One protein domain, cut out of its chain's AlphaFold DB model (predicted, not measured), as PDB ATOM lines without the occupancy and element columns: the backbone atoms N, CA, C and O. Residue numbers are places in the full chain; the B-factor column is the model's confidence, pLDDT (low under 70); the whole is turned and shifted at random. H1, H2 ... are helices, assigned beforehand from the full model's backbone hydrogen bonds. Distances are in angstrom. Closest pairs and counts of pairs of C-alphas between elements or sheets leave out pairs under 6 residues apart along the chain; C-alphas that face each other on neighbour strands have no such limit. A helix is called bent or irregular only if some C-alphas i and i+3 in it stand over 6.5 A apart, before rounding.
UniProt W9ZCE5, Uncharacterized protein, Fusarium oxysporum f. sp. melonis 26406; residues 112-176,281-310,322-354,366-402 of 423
ATOM      1  N   ASN A 112      39.552  25.367 -21.486       63.88
ATOM      2  CA  ASN A 112      39.147  24.552 -20.336       63.88
ATOM      3  C   ASN A 112      39.341  25.257 -18.980       63.88
ATOM      4  O   ASN A 112      38.519  25.069 -18.093       63.88
ATOM      5  N   LEU A 113      40.385  26.077 -18.813       68.06
ATOM      6  CA  LEU A 113      40.601  26.876 -17.598       68.06
ATOM      7  C   LEU A 113      39.634  28.052 -17.515       68.06
ATOM      8  O   LEU A 113      39.139  28.336 -16.432       68.06
ATOM      9  N   LEU A 114      39.331  28.702 -18.642       69.56
ATOM     10  CA  LEU A 114      38.293  29.732 -18.682       69.56
ATOM     11  C   LEU A 114      36.924  29.132 -18.329       69.56
ATOM     12  O   LEU A 114      36.195  29.702 -17.525       69.56
ATOM     13  N   PHE A 115      36.599  27.955 -18.869       67.38
ATOM     14  CA  PHE A 115      35.378  27.223 -18.534       67.38
ATOM     15  C   PHE A 115      35.335  26.811 -17.064       67.38
ATOM     16  O   PHE A 115      34.316  27.025 -16.412       67.38
ATOM     17  N   LEU A 116      36.435  26.272 -16.530       71.56
ATOM     18  CA  LEU A 116      36.540  25.933 -15.115       71.56
ATOM     19  C   LEU A 116      36.339  27.180 -14.250       71.56
ATOM     20  O   LEU A 116      35.541  27.144 -13.326       71.56
ATOM     21  N   LEU A 117      36.996  28.292 -14.581       74.75
ATOM     22  CA  LEU A 117      36.862  29.554 -13.859       74.75
ATOM     23  C   LEU A 117      35.416  30.060 -13.876       74.75
ATOM     24  O   LEU A 117      34.892  30.391 -12.820       74.75
ATOM     25  N   ILE A 118      34.740  30.036 -15.028       73.31
ATOM     26  CA  ILE A 118      33.322  30.414 -15.133       73.31
ATOM     27  C   ILE A 118      32.450  29.528 -14.232       73.31
ATOM     28  O   ILE A 118      31.634  30.049 -13.472       73.31
ATOM     29  N   ILE A 119      32.635  28.204 -14.280       71.81
ATOM     30  CA  ILE A 119      31.880  27.249 -13.453       71.81
ATOM     31  C   ILE A 119      32.161  27.480 -11.962       71.81
ATOM     32  O   ILE A 119      31.229  27.480 -11.163       71.81
ATOM     33  N   PHE A 120      33.415  27.728 -11.581       75.50
ATOM     34  CA  PHE A 120      33.820  27.970 -10.195       75.50
ATOM     35  C   PHE A 120      33.292  29.284  -9.644       75.50
ATOM     36  O   PHE A 120      32.719  29.302  -8.557       75.50
ATOM     37  N   THR A 121      33.436  30.377 -10.393       73.94
ATOM     38  CA  THR A 121      32.874  31.677 -10.018       73.94
ATOM     39  C   THR A 121      31.368  31.566  -9.811       73.94
ATOM     40  O   THR A 121      30.845  32.116  -8.843       73.94
ATOM     41  N   PHE A 122      30.689  30.810 -10.674       73.00
ATOM     42  CA  PHE A 122      29.256  30.575 -10.590       73.00
ATOM     43  C   PHE A 122      28.859  29.692  -9.394       73.00
ATOM     44  O   PHE A 122      27.953  30.047  -8.646       73.00
ATOM     45  N   LEU A 123      29.544  28.567  -9.171       73.19
ATOM     46  CA  LEU A 123      29.268  27.646  -8.061       73.19
ATOM     47  C   LEU A 123      29.556  28.265  -6.693       73.19
ATOM     48  O   LEU A 123      28.820  28.019  -5.742       73.19
ATOM     49  N   LEU A 124      30.625  29.055  -6.591       74.69
ATOM     50  CA  LEU A 124      31.029  29.701  -5.346       74.69
ATOM     51  C   LEU A 124      30.279  31.011  -5.095       74.69
ATOM     52  O   LEU A 124      30.393  31.555  -4.000       74.69
ATOM     53  N   PHE A 125      29.506  31.506  -6.068       74.25
ATOM     54  CA  PHE A 125      28.730  32.743  -5.951       74.25
ATOM     55  C   PHE A 125      27.923  32.846  -4.646       74.25
ATOM     56  O   PHE A 125      28.035  33.870  -3.978       74.25
ATOM     57  N   PRO A 126      27.191  31.809  -4.191       68.44
ATOM     58  CA  PRO A 126      26.435  31.892  -2.942       68.44
ATOM     59  C   PRO A 126      27.318  32.042  -1.695       68.44
ATOM     60  O   PRO A 126      26.832  32.488  -0.665       68.44
ATOM     61  N   ILE A 127      28.598  31.665  -1.773       70.75
ATOM     62  CA  ILE A 127      29.531  31.652  -0.641       70.75
ATOM     63  C   ILE A 127      30.192  33.015  -0.451       70.75
ATOM     64  O   ILE A 127      30.214  33.522   0.663       70.75
ATOM     65  N   TRP A 128      30.756  33.616  -1.503       67.06
ATOM     66  CA  TRP A 128      31.576  34.827  -1.341       67.06
ATOM     67  C   TRP A 128      30.775  36.132  -1.405       67.06
ATOM     68  O   TRP A 128      31.204  37.143  -0.856       67.06
ATOM     69  N   MET A 129      29.619  36.133  -2.064       63.34
ATOM     70  CA  MET A 129      28.880  37.359  -2.370       63.34
ATOM     71  C   MET A 129      28.124  37.981  -1.177       63.34
ATOM     72  O   MET A 129      28.125  39.209  -1.065       63.34
ATOM     73  N   PRO A 130      27.581  37.203  -0.219       62.22
ATOM     74  CA  PRO A 130      26.960  37.771   0.983       62.22
ATOM     75  C   PRO A 130      27.923  38.558   1.891       62.22
ATOM     76  O   PRO A 130      27.479  39.373   2.693       62.22
ATOM     77  N   PHE A 131      29.244  38.386   1.740       63.69
ATOM     78  CA  PHE A 131      30.255  39.193   2.441       63.69
ATOM     79  C   PHE A 131      30.398  40.621   1.882       63.69
ATOM     80  O   PHE A 131      31.227  41.395   2.361       63.69
ATOM     81  N   THR A 132      29.591  40.990   0.883       62.03
ATOM     82  CA  THR A 132      29.569  42.318   0.260       62.03
ATOM     83  C   THR A 132      28.273  43.059   0.650       62.03
ATOM     84  O   THR A 132      27.278  42.966  -0.072       62.03
ATOM     85  N   PRO A 133      28.245  43.809   1.774       53.69
ATOM     86  CA  PRO A 133      27.012  44.383   2.333       53.69
ATOM     87  C   PRO A 133      26.250  45.294   1.355       53.69
ATOM     88  O   PRO A 133      25.040  45.160   1.202       53.69
ATOM     89  N   TYR A 134      26.959  46.116   0.573       56.91
ATOM     90  CA  TYR A 134      26.367  46.999  -0.447       56.91
ATOM     91  C   TYR A 134      25.828  46.278  -1.702       56.91
ATOM     92  O   TYR A 134      25.250  46.918  -2.578       56.91
ATOM     93  N   VAL A 135      26.025  44.959  -1.818       57.47
ATOM     94  CA  VAL A 135      25.637  44.139  -2.985       57.47
ATOM     95  C   VAL A 135      24.656  43.021  -2.592       57.47
ATOM     96  O   VAL A 135      24.113  42.340  -3.462       57.47
ATOM     97  N   ASN A 136      24.346  42.853  -1.301       60.94
ATOM     98  CA  ASN A 136      23.526  41.745  -0.790       60.94
ATOM     99  C   ASN A 136      22.127  41.685  -1.447       60.94
ATOM    100  O   ASN A 136      21.674  40.635  -1.903       60.94
ATOM    101  N   GLN A 137      21.472  42.834  -1.637       63.69
ATOM    102  CA  GLN A 137      20.177  42.897  -2.330       63.69
ATOM    103  C   GLN A 137      20.253  42.425  -3.792       63.69
ATOM    104  O   GLN A 137      19.414  41.646  -4.248       63.69
ATOM    105  N   VAL A 138      21.281  42.861  -4.524       68.75
ATOM    106  CA  VAL A 138      21.513  42.476  -5.926       68.75
ATOM    107  C   VAL A 138      21.884  40.989  -6.024       68.75
ATOM    108  O   VAL A 138      21.479  40.311  -6.967       68.75
ATOM    109  N   THR A 139      22.578  40.462  -5.011       69.38
ATOM    110  CA  THR A 139      22.945  39.042  -4.871       69.38
ATOM    111  C   THR A 139      21.743  38.139  -4.909       69.38
ATOM    112  O   THR A 139      21.677  37.224  -5.725       69.38
ATOM    113  N   ASN A 140      20.784  38.404  -4.032       71.38
ATOM    114  CA  ASN A 140      19.681  37.489  -3.802       71.38
ATOM    115  C   ASN A 140      18.726  37.477  -4.996       71.38
ATOM    116  O   ASN A 140      18.248  36.413  -5.389       71.38
ATOM    117  N   VAL A 141      18.547  38.623  -5.659       74.75
ATOM    118  CA  VAL A 141      17.843  38.699  -6.946       74.75
ATOM    119  C   VAL A 141      18.566  37.873  -8.014       74.75
ATOM    120  O   VAL A 141      17.928  37.094  -8.721       74.75
ATOM    121  N   PHE A 142      19.893  37.978  -8.110       77.31
ATOM    122  CA  PHE A 142      20.680  37.208  -9.074       77.31
ATOM    123  C   PHE A 142      20.628  35.694  -8.805       77.31
ATOM    124  O   PHE A 142      20.452  34.919  -9.745       77.31
ATOM    125  N   ILE A 143      20.684  35.267  -7.535       77.00
ATOM    126  CA  ILE A 143      20.507  33.861  -7.133       77.00
ATOM    127  C   ILE A 143      19.127  33.356  -7.567       77.00
ATOM    128  O   ILE A 143      19.041  32.304  -8.198       77.00
ATOM    129  N   ILE A 144      18.052  34.103  -7.294       78.19
ATOM    130  CA  ILE A 144      16.691  33.704  -7.690       78.19
ATOM    131  C   ILE A 144      16.572  33.580  -9.211       78.19
ATOM    132  O   ILE A 144      16.018  32.594  -9.698       78.19
ATOM    133  N   ILE A 145      17.111  34.540  -9.971       82.69
ATOM    134  CA  ILE A 145      17.107  34.495 -11.441       82.69
ATOM    135  C   ILE A 145      17.828  33.238 -11.935       82.69
ATOM    136  O   ILE A 145      17.299  32.514 -12.777       82.69
ATOM    137  N   ILE A 146      19.009  32.948 -11.387       80.00
ATOM    138  CA  ILE A 146      19.788  31.760 -11.738       80.00
ATOM    139  C   ILE A 146      19.015  30.473 -11.440       80.00
ATOM    140  O   ILE A 146      18.917  29.604 -12.310       80.00
ATOM    141  N   ILE A 147      18.456  30.343 -10.235       79.69
ATOM    142  CA  ILE A 147      17.682  29.155  -9.861       79.69
ATOM    143  C   ILE A 147      16.470  29.015 -10.790       79.69
ATOM    144  O   ILE A 147      16.192  27.915 -11.268       79.69
ATOM    145  N   GLY A 148      15.806  30.121 -11.130       83.50
ATOM    146  CA  GLY A 148      14.717  30.148 -12.105       83.50
ATOM    147  C   GLY A 148      15.137  29.670 -13.500       83.50
ATOM    148  O   GLY A 148      14.417  28.891 -14.126       83.50
ATOM    149  N   LEU A 149      16.322  30.060 -13.981       84.44
ATOM    150  CA  LEU A 149      16.869  29.583 -15.258       84.44
ATOM    151  C   LEU A 149      17.162  28.081 -15.231       84.44
ATOM    152  O   LEU A 149      16.798  27.368 -16.170       84.44
ATOM    153  N   PHE A 150      17.762  27.574 -14.151       83.19
ATOM    154  CA  PHE A 150      17.922  26.129 -13.976       83.19
ATOM    155  C   PHE A 150      16.576  25.421 -13.960       83.19
ATOM    156  O   PHE A 150      16.423  24.369 -14.583       83.19
ATOM    157  N   GLN A 151      15.578  26.020 -13.316       83.75
ATOM    158  CA  GLN A 151      14.251  25.444 -13.240       83.75
ATOM    159  C   GLN A 151      13.578  25.342 -14.614       83.75
ATOM    160  O   GLN A 151      12.934  24.334 -14.920       83.75
ATOM    161  N   LEU A 152      13.785  26.341 -15.472       85.12
ATOM    162  CA  LEU A 152      13.342  26.305 -16.862       85.12
ATOM    163  C   LEU A 152      14.040  25.186 -17.648       85.12
ATOM    164  O   LEU A 152      13.384  24.459 -18.394       85.12
ATOM    165  N   ILE A 153      15.351  25.001 -17.457       82.50
ATOM    166  CA  ILE A 153      16.096  23.917 -18.112       82.50
ATOM    167  C   ILE A 153      15.558  22.543 -17.679       82.50
ATOM    168  O   ILE A 153      15.300  21.693 -18.535       82.50
ATOM    169  N   TRP A 154      15.324  22.331 -16.380       79.44
ATOM    170  CA  TRP A 154      14.734  21.092 -15.854       79.44
ATOM    171  C   TRP A 154      13.321  20.838 -16.382       79.44
ATOM    172  O   TRP A 154      12.978  19.699 -16.719       79.44
ATOM    173  N   LEU A 155      12.511  21.889 -16.519       83.69
ATOM    174  CA  LEU A 155      11.181  21.797 -17.116       83.69
ATOM    175  C   LEU A 155      11.263  21.327 -18.575       83.69
ATOM    176  O   LEU A 155      10.597  20.361 -18.953       83.69
ATOM    177  N   VAL A 156      12.121  21.955 -19.386       83.44
ATOM    178  CA  VAL A 156      12.335  21.569 -20.791       83.44
ATOM    179  C   VAL A 156      12.841  20.129 -20.890       83.44
ATOM    180  O   VAL A 156      12.303  19.346 -21.674       83.44
ATOM    181  N   ALA A 157      13.821  19.748 -20.066       78.81
ATOM    182  CA  ALA A 157      14.350  18.387 -20.026       78.81
ATOM    183  C   ALA A 157      13.254  17.358 -19.701       78.81
ATOM    184  O   ALA A 157      13.157  16.324 -20.368       78.81
ATOM    185  N   THR A 158      12.375  17.671 -18.746       79.62
ATOM    186  CA  THR A 158      11.242  16.812 -18.374       79.62
ATOM    187  C   THR A 158      10.240  16.682 -19.521       79.62
ATOM    188  O   THR A 158       9.830  15.571 -19.856       79.62
ATOM    189  N   ILE A 159       9.887  17.784 -20.191       84.19
ATOM    190  CA  ILE A 159       8.995  17.764 -21.362       84.19
ATOM    191  C   ILE A 159       9.597  16.904 -22.481       84.19
ATOM    192  O   ILE A 159       8.904  16.074 -23.076       84.19
ATOM    193  N   CYS A 160      10.895  17.051 -22.757       83.38
ATOM    194  CA  CYS A 160      11.599  16.219 -23.729       83.38
ATOM    195  C   CYS A 160      11.564  14.732 -23.341       83.38
ATOM    196  O   CYS A 160      11.296  13.888 -24.203       83.38
ATOM    197  N   ALA A 161      11.775  14.407 -22.062       79.00
ATOM    198  CA  ALA A 161      11.715  13.042 -21.548       79.00
ATOM    199  C   ALA A 161      10.307  12.436 -21.678       79.00
ATOM    200  O   ALA A 161      10.170  11.310 -22.167       79.00
ATOM    201  N   ILE A 162       9.257  13.196 -21.341       83.19
ATOM    202  CA  ILE A 162       7.850  12.807 -21.537       83.19
ATOM    203  C   ILE A 162       7.599  12.484 -23.011       83.19
ATOM    204  O   ILE A 162       7.194  11.370 -23.348       83.19
ATOM    205  N   ARG A 163       7.890  13.432 -23.914       85.69
ATOM    206  CA  ARG A 163       7.651  13.271 -25.357       85.69
ATOM    207  C   ARG A 163       8.380  12.056 -25.921       85.69
ATOM    208  O   ARG A 163       7.812  11.309 -26.717       85.69
ATOM    209  N   ARG A 164       9.632  11.843 -25.508       82.81
ATOM    210  CA  ARG A 164      10.435  10.701 -25.956       82.81
ATOM    211  C   ARG A 164       9.864   9.379 -25.448       82.81
ATOM    212  O   ARG A 164       9.791   8.433 -26.227       82.81
ATOM    213  N   THR A 165       9.429   9.327 -24.194       80.50
ATOM    214  CA  THR A 165       8.809   8.138 -23.590       80.50
ATOM    215  C   THR A 165       7.513   7.773 -24.307       80.50
ATOM    216  O   THR A 165       7.342   6.624 -24.711       80.50
ATOM    217  N   LEU A 166       6.646   8.758 -24.563       83.00
ATOM    218  CA  LEU A 166       5.416   8.558 -25.335       83.00
ATOM    219  C   LEU A 166       5.720   8.032 -26.744       83.00
ATOM    220  O   LEU A 166       5.134   7.040 -27.168       83.00
ATOM    221  N   ALA A 167       6.695   8.627 -27.438       84.19
ATOM    222  CA  ALA A 167       7.096   8.180 -28.771       84.19
ATOM    223  C   ALA A 167       7.653   6.743 -28.782       84.19
ATOM    224  O   ALA A 167       7.368   5.985 -29.710       84.19
ATOM    225  N   ILE A 168       8.438   6.350 -27.771       80.19
ATOM    226  CA  ILE A 168       8.937   4.974 -27.638       80.19
ATOM    227  C   ILE A 168       7.778   4.010 -27.390       80.19
ATOM    228  O   ILE A 168       7.709   2.978 -28.050       80.19
ATOM    229  N   ASN A 169       6.842   4.358 -26.504       79.00
ATOM    230  CA  ASN A 169       5.678   3.524 -26.226       79.00
ATOM    231  C   ASN A 169       4.827   3.311 -27.493       79.00
ATOM    232  O   ASN A 169       4.501   2.177 -27.837       79.00
ATOM    233  N   SER A 170       4.566   4.372 -28.265       81.06
ATOM    234  CA  SER A 170       3.881   4.266 -29.562       81.06
ATOM    235  C   SER A 170       4.623   3.358 -30.550       81.06
ATOM    236  O   SER A 170       4.001   2.533 -31.215       81.06
ATOM    237  N   ARG A 171       5.958   3.456 -30.627       80.62
ATOM    238  CA  ARG A 171       6.776   2.578 -31.484       80.62
ATOM    239  C   ARG A 171       6.761   1.126 -31.013       80.62
ATOM    240  O   ARG A 171       6.717   0.234 -31.853       80.62
ATOM    241  N   ASN A 172       6.790   0.881 -29.706       77.12
ATOM    242  CA  ASN A 172       6.739  -0.467 -29.145       77.12
ATOM    243  C   ASN A 172       5.385  -1.130 -29.416       77.12
ATOM    244  O   ASN A 172       5.363  -2.285 -29.828       77.12
ATOM    245  N   LYS A 173       4.277  -0.387 -29.289       78.38
ATOM    246  CA  LYS A 173       2.943  -0.863 -29.688       78.38
ATOM    247  C   LYS A 173       2.890  -1.237 -31.169       78.38
ATOM    248  O   LYS A 173       2.400  -2.306 -31.504       78.38
ATOM    249  N   LEU A 174       3.457  -0.401 -32.044       79.69
ATOM    250  CA  LEU A 174       3.524  -0.694 -33.479       79.69
ATOM    251  C   LEU A 174       4.394  -1.922 -33.785       79.69
ATOM    252  O   LEU A 174       4.053  -2.704 -34.664       79.69
ATOM    253  N   LYS A 175       5.518  -2.098 -33.078       77.00
ATOM    254  CA  LYS A 175       6.370  -3.288 -33.218       77.00
ATOM    255  C   LYS A 175       5.650  -4.561 -32.787       77.00
ATOM    256  O   LYS A 175       5.772  -5.555 -33.483       77.00
ATOM    257  N   LEU A 176       4.915  -4.521 -31.676       74.75
ATOM    258  CA  LEU A 176       4.101  -5.644 -31.205       74.75
ATOM    259  C   LEU A 176       3.002  -5.999 -32.212       74.75
ATOM    260  O   LEU A 176       2.882  -7.164 -32.564       74.75
ATOM    261  N   ALA A 281      28.803  21.799 -28.939       65.00
ATOM    262  CA  ALA A 281      29.484  22.408 -27.796       65.00
ATOM    263  C   ALA A 281      28.493  23.032 -26.799       65.00
ATOM    264  O   ALA A 281      28.604  22.813 -25.596       65.00
ATOM    265  N   THR A 282      27.469  23.729 -27.290       68.69
ATOM    266  CA  THR A 282      26.403  24.317 -26.472       68.69
ATOM    267  C   THR A 282      25.590  23.243 -25.759       68.69
ATOM    268  O   THR A 282      25.330  23.367 -24.567       68.69
ATOM    269  N   ARG A 283      25.210  22.153 -26.440       70.19
ATOM    270  CA  ARG A 283      24.507  21.030 -25.793       70.19
ATOM    271  C   ARG A 283      25.372  20.349 -24.741       70.19
ATOM    272  O   ARG A 283      24.864  20.022 -23.675       70.19
ATOM    273  N   PHE A 284      26.655  20.157 -25.039       70.88
ATOM    274  CA  PHE A 284      27.619  19.595 -24.103       70.88
ATOM    275  C   PHE A 284      27.742  20.479 -22.856       70.88
ATOM    276  O   PHE A 284      27.575  19.987 -21.746       70.88
ATOM    277  N   PHE A 285      27.931  21.788 -23.032       71.38
ATOM    278  CA  PHE A 285      28.040  22.751 -21.937       71.38
ATOM    279  C   PHE A 285      26.759  22.838 -21.098       71.38
ATOM    280  O   PHE A 285      26.820  22.777 -19.872       71.38
ATOM    281  N   ILE A 286      25.590  22.928 -21.739       72.12
ATOM    282  CA  ILE A 286      24.307  22.979 -21.029       72.12
ATOM    283  C   ILE A 286      24.090  21.690 -20.233       72.12
ATOM    284  O   ILE A 286      23.689  21.750 -19.076       72.12
ATOM    285  N   TYR A 287      24.361  20.525 -20.822       72.94
ATOM    286  CA  TYR A 287      24.099  19.257 -20.151       72.94
ATOM    287  C   TYR A 287      25.132  18.946 -19.062       72.94
ATOM    288  O   TYR A 287      24.764  18.820 -17.897       72.94
ATOM    289  N   TYR A 288      26.414  18.853 -19.415       69.81
ATOM    290  CA  TYR A 288      27.467  18.443 -18.483       69.81
ATOM    291  C   TYR A 288      27.885  19.583 -17.545       69.81
ATOM    292  O   TYR A 288      28.023  19.369 -16.344       69.81
ATOM    293  N   GLY A 289      28.012  20.811 -18.054       67.50
ATOM    294  CA  GLY A 289      28.448  21.968 -17.263       67.50
ATOM    295  C   GLY A 289      27.348  22.572 -16.384       67.50
ATOM    296  O   GLY A 289      27.558  22.800 -15.197       67.50
ATOM    297  N   LEU A 290      26.161  22.829 -16.940       71.81
ATOM    298  CA  LEU A 290      25.096  23.533 -16.213       71.81
ATOM    299  C   LEU A 290      24.138  22.592 -15.476       71.81
ATOM    300  O   LEU A 290      23.893  22.785 -14.288       71.81
ATOM    301  N   VAL A 291      23.596  21.572 -16.145       71.12
ATOM    302  CA  VAL A 291      22.598  20.677 -15.535       71.12
ATOM    303  C   VAL A 291      23.247  19.673 -14.588       71.12
ATOM    304  O   VAL A 291      22.817  19.552 -13.445       71.12
ATOM    305  N   LEU A 292      24.271  18.956 -15.052       72.69
ATOM    306  CA  LEU A 292      24.850  17.838 -14.310       72.69
ATOM    307  C   LEU A 292      25.862  18.310 -13.262       72.69
ATOM    308  O   LEU A 292      25.834  17.811 -12.144       72.69
ATOM    309  N   CYS A 293      26.702  19.299 -13.578       71.88
ATOM    310  CA  CYS A 293      27.711  19.806 -12.645       71.88
ATOM    311  C   CYS A 293      27.186  20.915 -11.714       71.88
ATOM    312  O   CYS A 293      27.410  20.842 -10.509       71.88
ATOM    313  N   ALA A 294      26.504  21.943 -12.234       73.56
ATOM    314  CA  ALA A 294      26.194  23.136 -11.439       73.56
ATOM    315  C   ALA A 294      24.826  23.097 -10.741       73.56
ATOM    316  O   ALA A 294      24.729  23.451  -9.568       73.56
ATOM    317  N   SER A 295      23.768  22.665 -11.433       78.62
ATOM    318  CA  SER A 295      22.388  22.849 -10.966       78.62
ATOM    319  C   SER A 295      22.104  22.178  -9.622       78.62
ATOM    320  O   SER A 295      21.524  22.822  -8.754       78.62
ATOM    321  N   ALA A 296      22.492  20.913  -9.430       79.38
ATOM    322  CA  ALA A 296      22.178  20.185  -8.197       79.38
ATOM    323  C   ALA A 296      22.958  20.725  -6.989       79.38
ATOM    324  O   ALA A 296      22.374  20.957  -5.931       79.38
ATOM    325  N   ILE A 297      24.259  20.986  -7.164       82.81
ATOM    326  CA  ILE A 297      25.107  21.581  -6.121       82.81
ATOM    327  C   ILE A 297      24.558  22.958  -5.744       82.81
ATOM    328  O   ILE A 297      24.324  23.229  -4.570       82.81
ATOM    329  N   PHE A 298      24.287  23.809  -6.734       80.44
ATOM    330  CA  PHE A 298      23.806  25.166  -6.503       80.44
ATOM    331  C   PHE A 298      22.443  25.185  -5.798       80.44
ATOM    332  O   PHE A 298      22.258  25.950  -4.852       80.44
ATOM    333  N   SER A 299      21.499  24.329  -6.204       77.62
ATOM    334  CA  SER A 299      20.163  24.253  -5.598       77.62
ATOM    335  C   SER A 299      20.163  23.742  -4.154       77.62
ATOM    336  O   SER A 299      19.285  24.129  -3.390       77.62
ATOM    337  N   VAL A 300      21.139  22.915  -3.761       81.00
ATOM    338  CA  VAL A 300      21.277  22.426  -2.376       81.00
ATOM    339  C   VAL A 300      22.081  23.397  -1.509       81.00
ATOM    340  O   VAL A 300      21.679  23.702  -0.389       81.00
ATOM    341  N   VAL A 301      23.209  23.902  -2.014       80.94
ATOM    342  CA  VAL A 301      24.156  24.720  -1.239       80.94
ATOM    343  C   VAL A 301      23.623  26.132  -0.996       80.94
ATOM    344  O   VAL A 301      23.753  26.641   0.116       80.94
ATOM    345  N   SER A 302      22.981  26.755  -1.991       77.00
ATOM    346  CA  SER A 302      22.502  28.145  -1.884       77.00
ATOM    347  C   SER A 302      21.575  28.401  -0.684       77.00
ATOM    348  O   SER A 302      21.875  29.317   0.081       77.00
ATOM    349  N   PRO A 303      20.491  27.625  -0.446       74.06
ATOM    350  CA  PRO A 303      19.622  27.860   0.710       74.06
ATOM    351  C   PRO A 303      20.341  27.680   2.052       74.06
ATOM    352  O   PRO A 303      20.106  28.457   2.973       74.06
ATOM    353  N   ILE A 304      21.235  26.691   2.160       78.50
ATOM    354  CA  ILE A 304      21.971  26.396   3.398       78.50
ATOM    355  C   ILE A 304      22.932  27.539   3.736       78.50
ATOM    356  O   ILE A 304      22.957  28.019   4.866       78.50
ATOM    357  N   ILE A 305      23.712  27.988   2.751       73.88
ATOM    358  CA  ILE A 305      24.712  29.040   2.943       73.88
ATOM    359  C   ILE A 305      24.051  30.370   3.298       73.88
ATOM    360  O   ILE A 305      24.495  31.035   4.231       73.88
ATOM    361  N   VAL A 306      22.960  30.736   2.619       70.12
ATOM    362  CA  VAL A 306      22.252  31.987   2.921       70.12
ATOM    363  C   VAL A 306      21.642  31.959   4.325       70.12
ATOM    364  O   VAL A 306      21.771  32.936   5.055       70.12
ATOM    365  N   GLN A 307      21.056  30.836   4.756       70.69
ATOM    366  CA  GLN A 307      20.561  30.700   6.133       70.69
ATOM    367  C   GLN A 307      21.673  30.812   7.173       70.69
ATOM    368  O   GLN A 307      21.496  31.473   8.194       70.69
ATOM    369  N   LEU A 308      22.814  30.173   6.912       71.06
ATOM    370  CA  LEU A 308      23.958  30.202   7.809       71.06
ATOM    371  C   LEU A 308      24.480  31.632   7.973       71.06
ATOM    372  O   LEU A 308      24.680  32.082   9.094       71.06
ATOM    373  N   ILE A 309      24.630  32.369   6.873       66.50
ATOM    374  CA  ILE A 309      25.121  33.753   6.889       66.50
ATOM    375  C   ILE A 309      24.117  34.696   7.557       66.50
ATOM    376  O   ILE A 309      24.516  35.507   8.392       66.50
ATOM    377  N   ASN A 310      22.823  34.545   7.267       63.78
ATOM    378  CA  ASN A 310      21.773  35.319   7.930       63.78
ATOM    379  C   ASN A 310      21.737  35.067   9.445       63.78
ATOM    380  O   ASN A 310      21.430  35.980  10.198       63.78
ATOM    381  N   SER A 322      12.175  39.518   2.084       66.81
ATOM    382  CA  SER A 322      12.462  39.066   3.453       66.81
ATOM    383  C   SER A 322      13.263  37.758   3.450       66.81
ATOM    384  O   SER A 322      13.024  36.882   2.615       66.81
ATOM    385  N   ASP A 323      14.171  37.583   4.411       67.75
ATOM    386  CA  ASP A 323      15.009  36.375   4.518       67.75
ATOM    387  C   ASP A 323      14.180  35.084   4.552       67.75
ATOM    388  O   ASP A 323      14.527  34.071   3.936       67.75
ATOM    389  N   SER A 324      13.023  35.146   5.215       71.44
ATOM    390  CA  SER A 324      12.035  34.069   5.245       71.44
ATOM    391  C   SER A 324      11.511  33.722   3.850       71.44
ATOM    392  O   SER A 324      11.479  32.551   3.482       71.44
ATOM    393  N   LEU A 325      11.158  34.728   3.048       73.75
ATOM    394  CA  LEU A 325      10.588  34.554   1.717       73.75
ATOM    395  C   LEU A 325      11.647  34.043   0.733       73.75
ATOM    396  O   LEU A 325      11.354  33.147  -0.057       73.75
ATOM    397  N   PHE A 326      12.889  34.526   0.823       74.69
ATOM    398  CA  PHE A 326      14.008  34.011   0.026       74.69
ATOM    399  C   PHE A 326      14.266  32.520   0.293       74.69
ATOM    400  O   PHE A 326      14.356  31.717  -0.641       74.69
ATOM    401  N   SER A 327      14.334  32.133   1.570       74.06
ATOM    402  CA  SER A 327      14.509  30.739   1.983       74.06
ATOM    403  C   SER A 327      13.366  29.856   1.469       74.06
ATOM    404  O   SER A 327      13.604  28.807   0.865       74.06
ATOM    405  N   THR A 328      12.118  30.310   1.623       81.12
ATOM    406  CA  THR A 328      10.939  29.610   1.100       81.12
ATOM    407  C   THR A 328      11.017  29.414  -0.415       81.12
ATOM    408  O   THR A 328      10.784  28.304  -0.889       81.12
ATOM    409  N   ILE A 329      11.403  30.443  -1.174       81.19
ATOM    410  CA  ILE A 329      11.590  30.342  -2.629       81.19
ATOM    411  C   ILE A 329      12.634  29.271  -2.979       81.19
ATOM    412  O   ILE A 329      12.381  28.425  -3.838       81.19
ATOM    413  N   CYS A 330      13.787  29.259  -2.306       78.50
ATOM    414  CA  CYS A 330      14.844  28.285  -2.583       78.50
ATOM    415  C   CYS A 330      14.395  26.840  -2.309       78.50
ATOM    416  O   CYS A 330      14.659  25.950  -3.121       78.50
ATOM    417  N   PHE A 331      13.665  26.599  -1.215       81.94
ATOM    418  CA  PHE A 331      13.106  25.274  -0.929       81.94
ATOM    419  C   PHE A 331      12.000  24.866  -1.897       81.94
ATOM    420  O   PHE A 331      11.929  23.692  -2.258       81.94
ATOM    421  N   ILE A 332      11.162  25.806  -2.351       85.75
ATOM    422  CA  ILE A 332      10.173  25.535  -3.402       85.75
ATOM    423  C   ILE A 332      10.893  25.044  -4.658       85.75
ATOM    424  O   ILE A 332      10.516  24.010  -5.205       85.75
ATOM    425  N   PHE A 333      11.965  25.717  -5.079       83.75
ATOM    426  CA  PHE A 333      12.732  25.291  -6.246       83.75
ATOM    427  C   PHE A 333      13.357  23.902  -6.072       83.75
ATOM    428  O   PHE A 333      13.194  23.041  -6.942       83.75
ATOM    429  N   LEU A 334      13.989  23.634  -4.926       82.44
ATOM    430  CA  LEU A 334      14.533  22.308  -4.619       82.44
ATOM    431  C   LEU A 334      13.438  21.222  -4.616       82.44
ATOM    432  O   LEU A 334      13.614  20.144  -5.186       82.44
ATOM    433  N   GLY A 335      12.272  21.522  -4.039       85.00
ATOM    434  CA  GLY A 335      11.109  20.636  -4.044       85.00
ATOM    435  C   GLY A 335      10.578  20.369  -5.454       85.00
ATOM    436  O   GLY A 335      10.268  19.226  -5.799       85.00
ATOM    437  N   THR A 336      10.540  21.391  -6.313       84.62
ATOM    438  CA  THR A 336      10.128  21.214  -7.709       84.62
ATOM    439  C   THR A 336      11.100  20.326  -8.488       84.62
ATOM    440  O   THR A 336      10.640  19.458  -9.227       84.62
ATOM    441  N   GLN A 337      12.418  20.425  -8.270       80.38
ATOM    442  CA  GLN A 337      13.400  19.493  -8.853       80.38
ATOM    443  C   GLN A 337      13.131  18.037  -8.450       80.38
ATOM    444  O   GLN A 337      13.109  17.151  -9.308       80.38
ATOM    445  N   TYR A 338      12.836  17.786  -7.172       83.94
ATOM    446  CA  TYR A 338      12.434  16.457  -6.698       83.94
ATOM    447  C   TYR A 338      11.161  15.938  -7.367       83.94
ATOM    448  O   TYR A 338      11.074  14.749  -7.693       83.94
ATOM    449  N   ALA A 339      10.183  16.818  -7.594       85.56
ATOM    450  CA  ALA A 339       8.959  16.472  -8.305       85.56
ATOM    451  C   ALA A 339       9.238  16.121  -9.778       85.56
ATOM    452  O   ALA A 339       8.689  15.141 -10.285       85.56
ATOM    453  N   PHE A 340      10.140  16.838 -10.458       84.06
ATOM    454  CA  PHE A 340      10.555  16.488 -11.824       84.06
ATOM    455  C   PHE A 340      11.215  15.111 -11.891       84.06
ATOM    456  O   PHE A 340      10.880  14.306 -12.764       84.06
ATOM    457  N   LEU A 341      12.096  14.799 -10.940       79.94
ATOM    458  CA  LEU A 341      12.724  13.483 -10.834       79.94
ATOM    459  C   LEU A 341      11.693  12.381 -10.552       79.94
ATOM    460  O   LEU A 341      11.761  11.303 -11.151       79.94
ATOM    461  N   LEU A 342      10.691  12.651  -9.709       84.19
ATOM    462  CA  LEU A 342       9.582  11.724  -9.466       84.19
ATOM    463  C   LEU A 342       8.820  11.423 -10.760       84.19
ATOM    464  O   LEU A 342       8.623  10.260 -11.111       84.19
ATOM    465  N   ILE A 343       8.441  12.468 -11.499       82.81
ATOM    466  CA  ILE A 343       7.729  12.353 -12.776       82.81
ATOM    467  C   ILE A 343       8.559  11.544 -13.776       82.81
ATOM    468  O   ILE A 343       8.041  10.611 -14.391       82.81
ATOM    469  N   ALA A 344       9.853  11.842 -13.905       75.75
ATOM    470  CA  ALA A 344      10.755  11.095 -14.776       75.75
ATOM    471  C   ALA A 344      10.839   9.614 -14.374       75.75
ATOM    472  O   ALA A 344      10.778   8.741 -15.238       75.75
ATOM    473  N   SER A 345      10.900   9.315 -13.076       75.88
ATOM    474  CA  SER A 345      10.941   7.939 -12.560       75.88
ATOM    475  C   SER A 345       9.683   7.169 -12.891       75.88
ATOM    476  O   SER A 345       9.760   6.044 -13.378       75.88
ATOM    477  N   ILE A 346       8.522   7.785 -12.669       77.94
ATOM    478  CA  ILE A 346       7.235   7.174 -12.982       77.94
ATOM    479  C   ILE A 346       7.145   6.938 -14.491       77.94
ATOM    480  O   ILE A 346       6.860   5.832 -14.936       77.94
ATOM    481  N   LEU A 347       7.462   7.937 -15.309       74.12
ATOM    482  CA  LEU A 347       7.325   7.821 -16.757       74.12
ATOM    483  C   LEU A 347       8.281   6.800 -17.365       74.12
ATOM    484  O   LEU A 347       7.833   5.919 -18.094       74.12
ATOM    485  N   VAL A 348       9.573   6.901 -17.060       68.06
ATOM    486  CA  VAL A 348      10.612   6.048 -17.645       68.06
ATOM    487  C   VAL A 348      10.483   4.623 -17.114       68.06
ATOM    488  O   VAL A 348      10.512   3.684 -17.901       68.06
ATOM    489  N   ARG A 349      10.290   4.431 -15.803       66.81
ATOM    490  CA  ARG A 349      10.296   3.090 -15.198       66.81
ATOM    491  C   ARG A 349       8.987   2.333 -15.417       66.81
ATOM    492  O   ARG A 349       9.038   1.133 -15.657       66.81
ATOM    493  N   TRP A 350       7.827   2.994 -15.351       66.25
ATOM    494  CA  TRP A 350       6.543   2.298 -15.517       66.25
ATOM    495  C   TRP A 350       6.106   2.130 -16.971       66.25
ATOM    496  O   TRP A 350       5.332   1.216 -17.243       66.25
ATOM    497  N   ASN A 351       6.590   2.958 -17.906       65.88
ATOM    498  CA  ASN A 351       6.190   2.849 -19.317       65.88
ATOM    499  C   ASN A 351       7.233   2.193 -20.223       65.88
ATOM    500  O   ASN A 351       6.899   1.868 -21.364       65.88
ATOM    501  N   LEU A 352       8.478   2.005 -19.772       63.47
ATOM    502  CA  LEU A 352       9.491   1.317 -20.570       63.47
ATOM    503  C   LEU A 352       9.703  -0.114 -20.062       63.47
ATOM    504  O   LEU A 352       9.878  -0.321 -18.858       63.47
ATOM    505  N   PRO A 353       9.705  -1.112 -20.963       59.06
ATOM    506  CA  PRO A 353      10.084  -2.469 -20.600       59.06
ATOM    507  C   PRO A 353      11.556  -2.486 -20.170       59.06
ATOM    508  O   PRO A 353      12.406  -1.867 -20.814       59.06
ATOM    509  N   VAL A 354      11.852  -3.174 -19.067       59.38
ATOM    510  CA  VAL A 354      13.227  -3.328 -18.576       59.38
ATOM    511  C   VAL A 354      13.995  -4.194 -19.581       59.38
ATOM    512  O   VAL A 354      13.480  -5.241 -19.982       59.38
ATOM    513  N   ALA A 366       4.170  -4.779  -4.956       80.06
ATOM    514  CA  ALA A 366       4.637  -3.920  -3.862       80.06
ATOM    515  C   ALA A 366       6.168  -3.735  -3.857       80.06
ATOM    516  O   ALA A 366       6.661  -2.628  -3.656       80.06
ATOM    517  N   TRP A 367       6.925  -4.787  -4.187       78.38
ATOM    518  CA  TRP A 367       8.386  -4.737  -4.315       78.38
ATOM    519  C   TRP A 367       8.884  -3.876  -5.484       78.38
ATOM    520  O   TRP A 367       9.993  -3.343  -5.431       78.38
ATOM    521  N   GLY A 368       8.100  -3.739  -6.557       76.00
ATOM    522  CA  GLY A 368       8.389  -2.809  -7.652       76.00
ATOM    523  C   GLY A 368       8.218  -1.357  -7.209       76.00
ATOM    524  O   GLY A 368       9.115  -0.540  -7.417       76.00
ATOM    525  N   VAL A 369       7.114  -1.069  -6.510       80.06
ATOM    526  CA  VAL A 369       6.814   0.259  -5.950       80.06
ATOM    527  C   VAL A 369       7.867   0.676  -4.924       80.06
ATOM    528  O   VAL A 369       8.436   1.757  -5.046       80.06
ATOM    529  N   ALA A 370       8.189  -0.194  -3.961       83.19
ATOM    530  CA  ALA A 370       9.177   0.087  -2.919       83.19
ATOM    531  C   ALA A 370      10.561   0.413  -3.506       83.19
ATOM    532  O   ALA A 370      11.203   1.379  -3.097       83.19
ATOM    533  N   ARG A 371      11.006  -0.332  -4.527       78.75
ATOM    534  CA  ARG A 371      12.261  -0.028  -5.234       78.75
ATOM    535  C   ARG A 371      12.187   1.273  -6.024       78.75
ATOM    536  O   ARG A 371      13.179   1.992  -6.052       78.75
ATOM    537  N   GLY A 372      11.052   1.573  -6.655       79.38
ATOM    538  CA  GLY A 372      10.826   2.844  -7.345       79.38
ATOM    539  C   GLY A 372      10.936   4.037  -6.395       79.38
ATOM    540  O   GLY A 372      11.643   4.994  -6.701       79.38
ATOM    541  N   LEU A 373      10.326   3.935  -5.211       82.94
ATOM    542  CA  LEU A 373      10.446   4.933  -4.147       82.94
ATOM    543  C   LEU A 373      11.888   5.064  -3.651       82.94
ATOM    544  O   LEU A 373      12.385   6.180  -3.534       82.94
ATOM    545  N   LEU A 374      12.591   3.947  -3.438       85.19
ATOM    546  CA  LEU A 374      13.999   3.968  -3.042       85.19
ATOM    547  C   LEU A 374      14.880   4.660  -4.095       85.19
ATOM    548  O   LEU A 374      15.699   5.503  -3.744       85.19
ATOM    549  N   HIS A 375      14.692   4.353  -5.383       81.38
ATOM    550  CA  HIS A 375      15.421   5.033  -6.461       81.38
ATOM    551  C   HIS A 375      15.099   6.527  -6.487       81.38
ATOM    552  O   HIS A 375      16.001   7.332  -6.689       81.38
ATOM    553  N   TRP A 376      13.840   6.906  -6.250       83.62
ATOM    554  CA  TRP A 376      13.452   8.309  -6.192       83.62
ATOM    555  C   TRP A 376      14.118   9.068  -5.046       83.62
ATOM    556  O   TRP A 376      14.692  10.131  -5.280       83.62
ATOM    557  N   ILE A 377      14.133   8.488  -3.847       85.50
ATOM    558  CA  ILE A 377      14.827   9.056  -2.686       85.50
ATOM    559  C   ILE A 377      16.331   9.193  -2.970       85.50
ATOM    560  O   ILE A 377      16.924  10.234  -2.691       85.50
ATOM    561  N   LEU A 378      16.943   8.166  -3.569       85.81
ATOM    562  CA  LEU A 378      18.380   8.134  -3.846       85.81
ATOM    563  C   LEU A 378      18.809   8.997  -5.036       85.81
ATOM    564  O   LEU A 378      20.001   9.269  -5.165       85.81
ATOM    565  N   MET A 379      17.899   9.452  -5.900       82.81
ATOM    566  CA  MET A 379      18.281  10.207  -7.096       82.81
ATOM    567  C   MET A 379      18.970  11.529  -6.782       82.81
ATOM    568  O   MET A 379      19.918  11.857  -7.482       82.81
ATOM    569  N   LEU A 380      18.549  12.278  -5.759       79.12
ATOM    570  CA  LEU A 380      19.229  13.535  -5.437       79.12
ATOM    571  C   LEU A 380      20.659  13.291  -4.919       79.12
ATOM    572  O   LEU A 380      21.574  13.859  -5.513       79.12
ATOM    573  N   PRO A 381      20.908  12.412  -3.921       84.56
ATOM    574  CA  PRO A 381      22.273  12.028  -3.555       84.56
ATOM    575  C   PRO A 381      23.084  11.500  -4.740       84.56
ATOM    576  O   PRO A 381      24.262  11.811  -4.872       84.56
ATOM    577  N   THR A 382      22.446  10.730  -5.624       83.88
ATOM    578  CA  THR A 382      23.092  10.172  -6.817       83.88
ATOM    579  C   THR A 382      23.512  11.275  -7.784       83.88
ATOM    580  O   THR A 382      24.663  11.306  -8.202       83.88
ATOM    581  N   ILE A 383      22.612  12.201  -8.121       81.94
ATOM    582  CA  ILE A 383      22.909  13.336  -9.002       81.94
ATOM    583  C   ILE A 383      23.992  14.209  -8.376       81.94
ATOM    584  O   ILE A 383      24.923  14.580  -9.075       81.94
ATOM    585  N   LEU A 384      23.921  14.468  -7.069       83.75
ATOM    586  CA  LEU A 384      24.938  15.230  -6.355       83.75
ATOM    587  C   LEU A 384      26.314  14.540  -6.415       83.75
ATOM    588  O   LEU A 384      27.319  15.194  -6.684       83.75
ATOM    589  N   ALA A 385      26.367  13.218  -6.233       84.62
ATOM    590  CA  ALA A 385      27.594  12.438  -6.388       84.62
ATOM    591  C   ALA A 385      28.142  12.519  -7.822       84.62
ATOM    592  O   ALA A 385      29.336  12.751  -8.007       84.62
ATOM    593  N   TYR A 386      27.278  12.407  -8.837       82.81
ATOM    594  CA  TYR A 386      27.665  12.621 -10.233       82.81
ATOM    595  C   TYR A 386      28.187  14.043 -10.478       82.81
ATOM    596  O   TYR A 386      29.195  14.194 -11.163       82.81
ATOM    597  N   SER A 387      27.572  15.074  -9.885       84.81
ATOM    598  CA  SER A 387      28.055  16.457  -9.975       84.81
ATOM    599  C   SER A 387      29.477  16.599  -9.430       84.81
ATOM    600  O   SER A 387      30.298  17.274 -10.046       84.81
ATOM    601  N   PHE A 388      29.801  15.938  -8.313       83.94
ATOM    602  CA  PHE A 388      31.156  15.945  -7.755       83.94
ATOM    603  C   PHE A 388      32.169  15.205  -8.636       83.94
ATOM    604  O   PHE A 388      33.276  15.703  -8.832       83.94
ATOM    605  N   VAL A 389      31.798  14.046  -9.189       84.69
ATOM    606  CA  VAL A 389      32.656  13.289 -10.119       84.69
ATOM    607  C   VAL A 389      32.939  14.098 -11.386       84.69
ATOM    608  O   VAL A 389      34.077  14.141 -11.858       84.69
ATOM    609  N   GLU A 390      31.930  14.783 -11.919       82.19
ATOM    610  CA  GLU A 390      32.081  15.633 -13.098       82.19
ATOM    611  C   GLU A 390      32.958  16.856 -12.793       82.19
ATOM    612  O   GLU A 390      33.875  17.168 -13.551       82.19
ATOM    613  N   LEU A 391      32.749  17.511 -11.644       79.69
ATOM    614  CA  LEU A 391      33.583  18.627 -11.195       79.69
ATOM    615  C   LEU A 391      35.052  18.204 -11.046       79.69
ATOM    616  O   LEU A 391      35.950  18.913 -11.500       79.69
ATOM    617  N   TYR A 392      35.295  17.027 -10.462       82.69
ATOM    618  CA  TYR A 392      36.630  16.437 -10.374       82.69
ATOM    619  C   TYR A 392      37.227  16.177 -11.761       82.69
ATOM    620  O   TYR A 392      38.381  16.518 -12.004       82.69
ATOM    621  N   SER A 393      36.432  15.652 -12.693       77.19
ATOM    622  CA  SER A 393      36.871  15.388 -14.067       77.19
ATOM    623  C   SER A 393      37.255  16.677 -14.803       77.19
ATOM    624  O   SER A 393      38.276  16.717 -15.492       77.19
ATOM    625  N   PHE A 394      36.496  17.763 -14.617       75.31
ATOM    626  CA  PHE A 394      36.848  19.081 -15.154       75.31
ATOM    627  C   PHE A 394      38.131  19.635 -14.543       75.31
ATOM    628  O   PHE A 394      38.958  20.182 -15.272       75.31
ATOM    629  N   PHE A 395      38.323  19.477 -13.234       76.94
ATOM    630  CA  PHE A 395      39.579  19.837 -12.581       76.94
ATOM    631  C   PHE A 395      40.757  19.042 -13.132       76.94
ATOM    632  O   PHE A 395      41.784  19.622 -13.484       76.94
ATOM    633  N   GLU A 396      40.610  17.725 -13.232       74.81
ATOM    634  CA  GLU A 396      41.663  16.845 -13.715       74.81
ATOM    635  C   GLU A 396      42.048  17.208 -15.155       74.81
ATOM    636  O   GLU A 396      43.224  17.418 -15.448       74.81
ATOM    637  N   LEU A 397      41.058  17.417 -16.025       68.81
ATOM    638  CA  LEU A 397      41.251  17.893 -17.394       68.81
ATOM    639  C   LEU A 397      41.882  19.294 -17.453       68.81
ATOM    640  O   LEU A 397      42.712  19.573 -18.323       68.81
ATOM    641  N   ALA A 398      41.490  20.200 -16.558       68.81
ATOM    642  CA  ALA A 398      42.023  21.555 -16.524       68.81
ATOM    643  C   ALA A 398      43.505  21.569 -16.146       68.81
ATOM    644  O   ALA A 398      44.263  22.297 -16.786       68.81
ATOM    645  N   PHE A 399      43.931  20.754 -15.175       67.94
ATOM    646  CA  PHE A 399      45.317  20.710 -14.702       67.94
ATOM    647  C   PHE A 399      46.211  19.797 -15.544       67.94
ATOM    648  O   PHE A 399      47.244  20.253 -16.034       67.94
ATOM    649  N   ARG A 400      45.796  18.545 -15.759       63.91
ATOM    650  CA  ARG A 400      46.578  17.509 -16.458       63.91
ATOM    651  C   ARG A 400      46.368  17.503 -17.978       63.91
ATOM    652  O   ARG A 400      47.072  16.800 -18.690       63.91
ATOM    653  N   GLY A 401      45.448  18.316 -18.501       64.94
ATOM    654  CA  GLY A 401      45.278  18.510 -19.941       64.94
ATOM    655  C   GLY A 401      44.623  17.326 -20.655       64.94
ATOM    656  O   GLY A 401      43.926  16.514 -20.057       64.94
ATOM    657  N   LYS A 402      44.803  17.244 -21.979       62.72
ATOM    658  CA  LYS A 402      44.139  16.227 -22.819       62.72
ATOM    659  C   LYS A 402      44.649  14.804 -22.572       62.72
ATOM    660  O   LYS A 402      43.971  13.861 -22.962       62.72
TER     661      LYS A 402
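Overview. This is residues 112 to 176, 281 to 310, 322 to 354 and 366 to 402 of the 423 residues of an uncharacterized protein of Fusarium oxysporum f. sp. melonis 26406 (UniProt W9ZCE5). H1, H5 and the side-by-side pair H2 and H4 make a triangle, with bent H3 packed among them. The printed part has 165 residues, with helices H1 to H5 in order and no named strand: all helix. It is only just loose, close to compact, with radius of gyration of the C-alphas 18.5 A and spans 64, 45 and 26 A.

Arrangement. Start at H2, residues 133 to 176; it touches H4, residues 323 to 351, with closest C-alphas Thr 165 and Val 348, 6.6 A. H3, residues 281 to 310, assigned as one helix by its hydrogen bonds, is bent, C-alphas 293 and 296 being 7.1 A apart; arm H3b, from residue 296, forms an up-and-down bundle with H2 and H4, each running against the one before. H5, residues 366 to 402, touches H1, residues 112 to 131, with closest C-alphas Leu 113 and Ala 398, 5.6 A. In H4 every O i to N i+4 pair is within hydrogen-bond range.

Along the chain. Find C-alpha 133 at (27.012, 44.383, 2.333); H2 runs 64.4 A to C-alpha 176 at (4.101, -5.644, -31.205). H1, H2 and H5 are irregular: C-alphas 123 and 126 are 7.2 A apart, 134 and 137 7.7 A, 399 and 402 9.3 A.

Size, cuts and confidence. The printed part is cut between residues 176 and 281, where the C-alphas are 38.0 A apart, between residues 310 and 322, where they are 11.0 A apart, and between residues 354 and 366, where they are 17.0 A apart. Of the printed residues, 38 have pLDDT under 70.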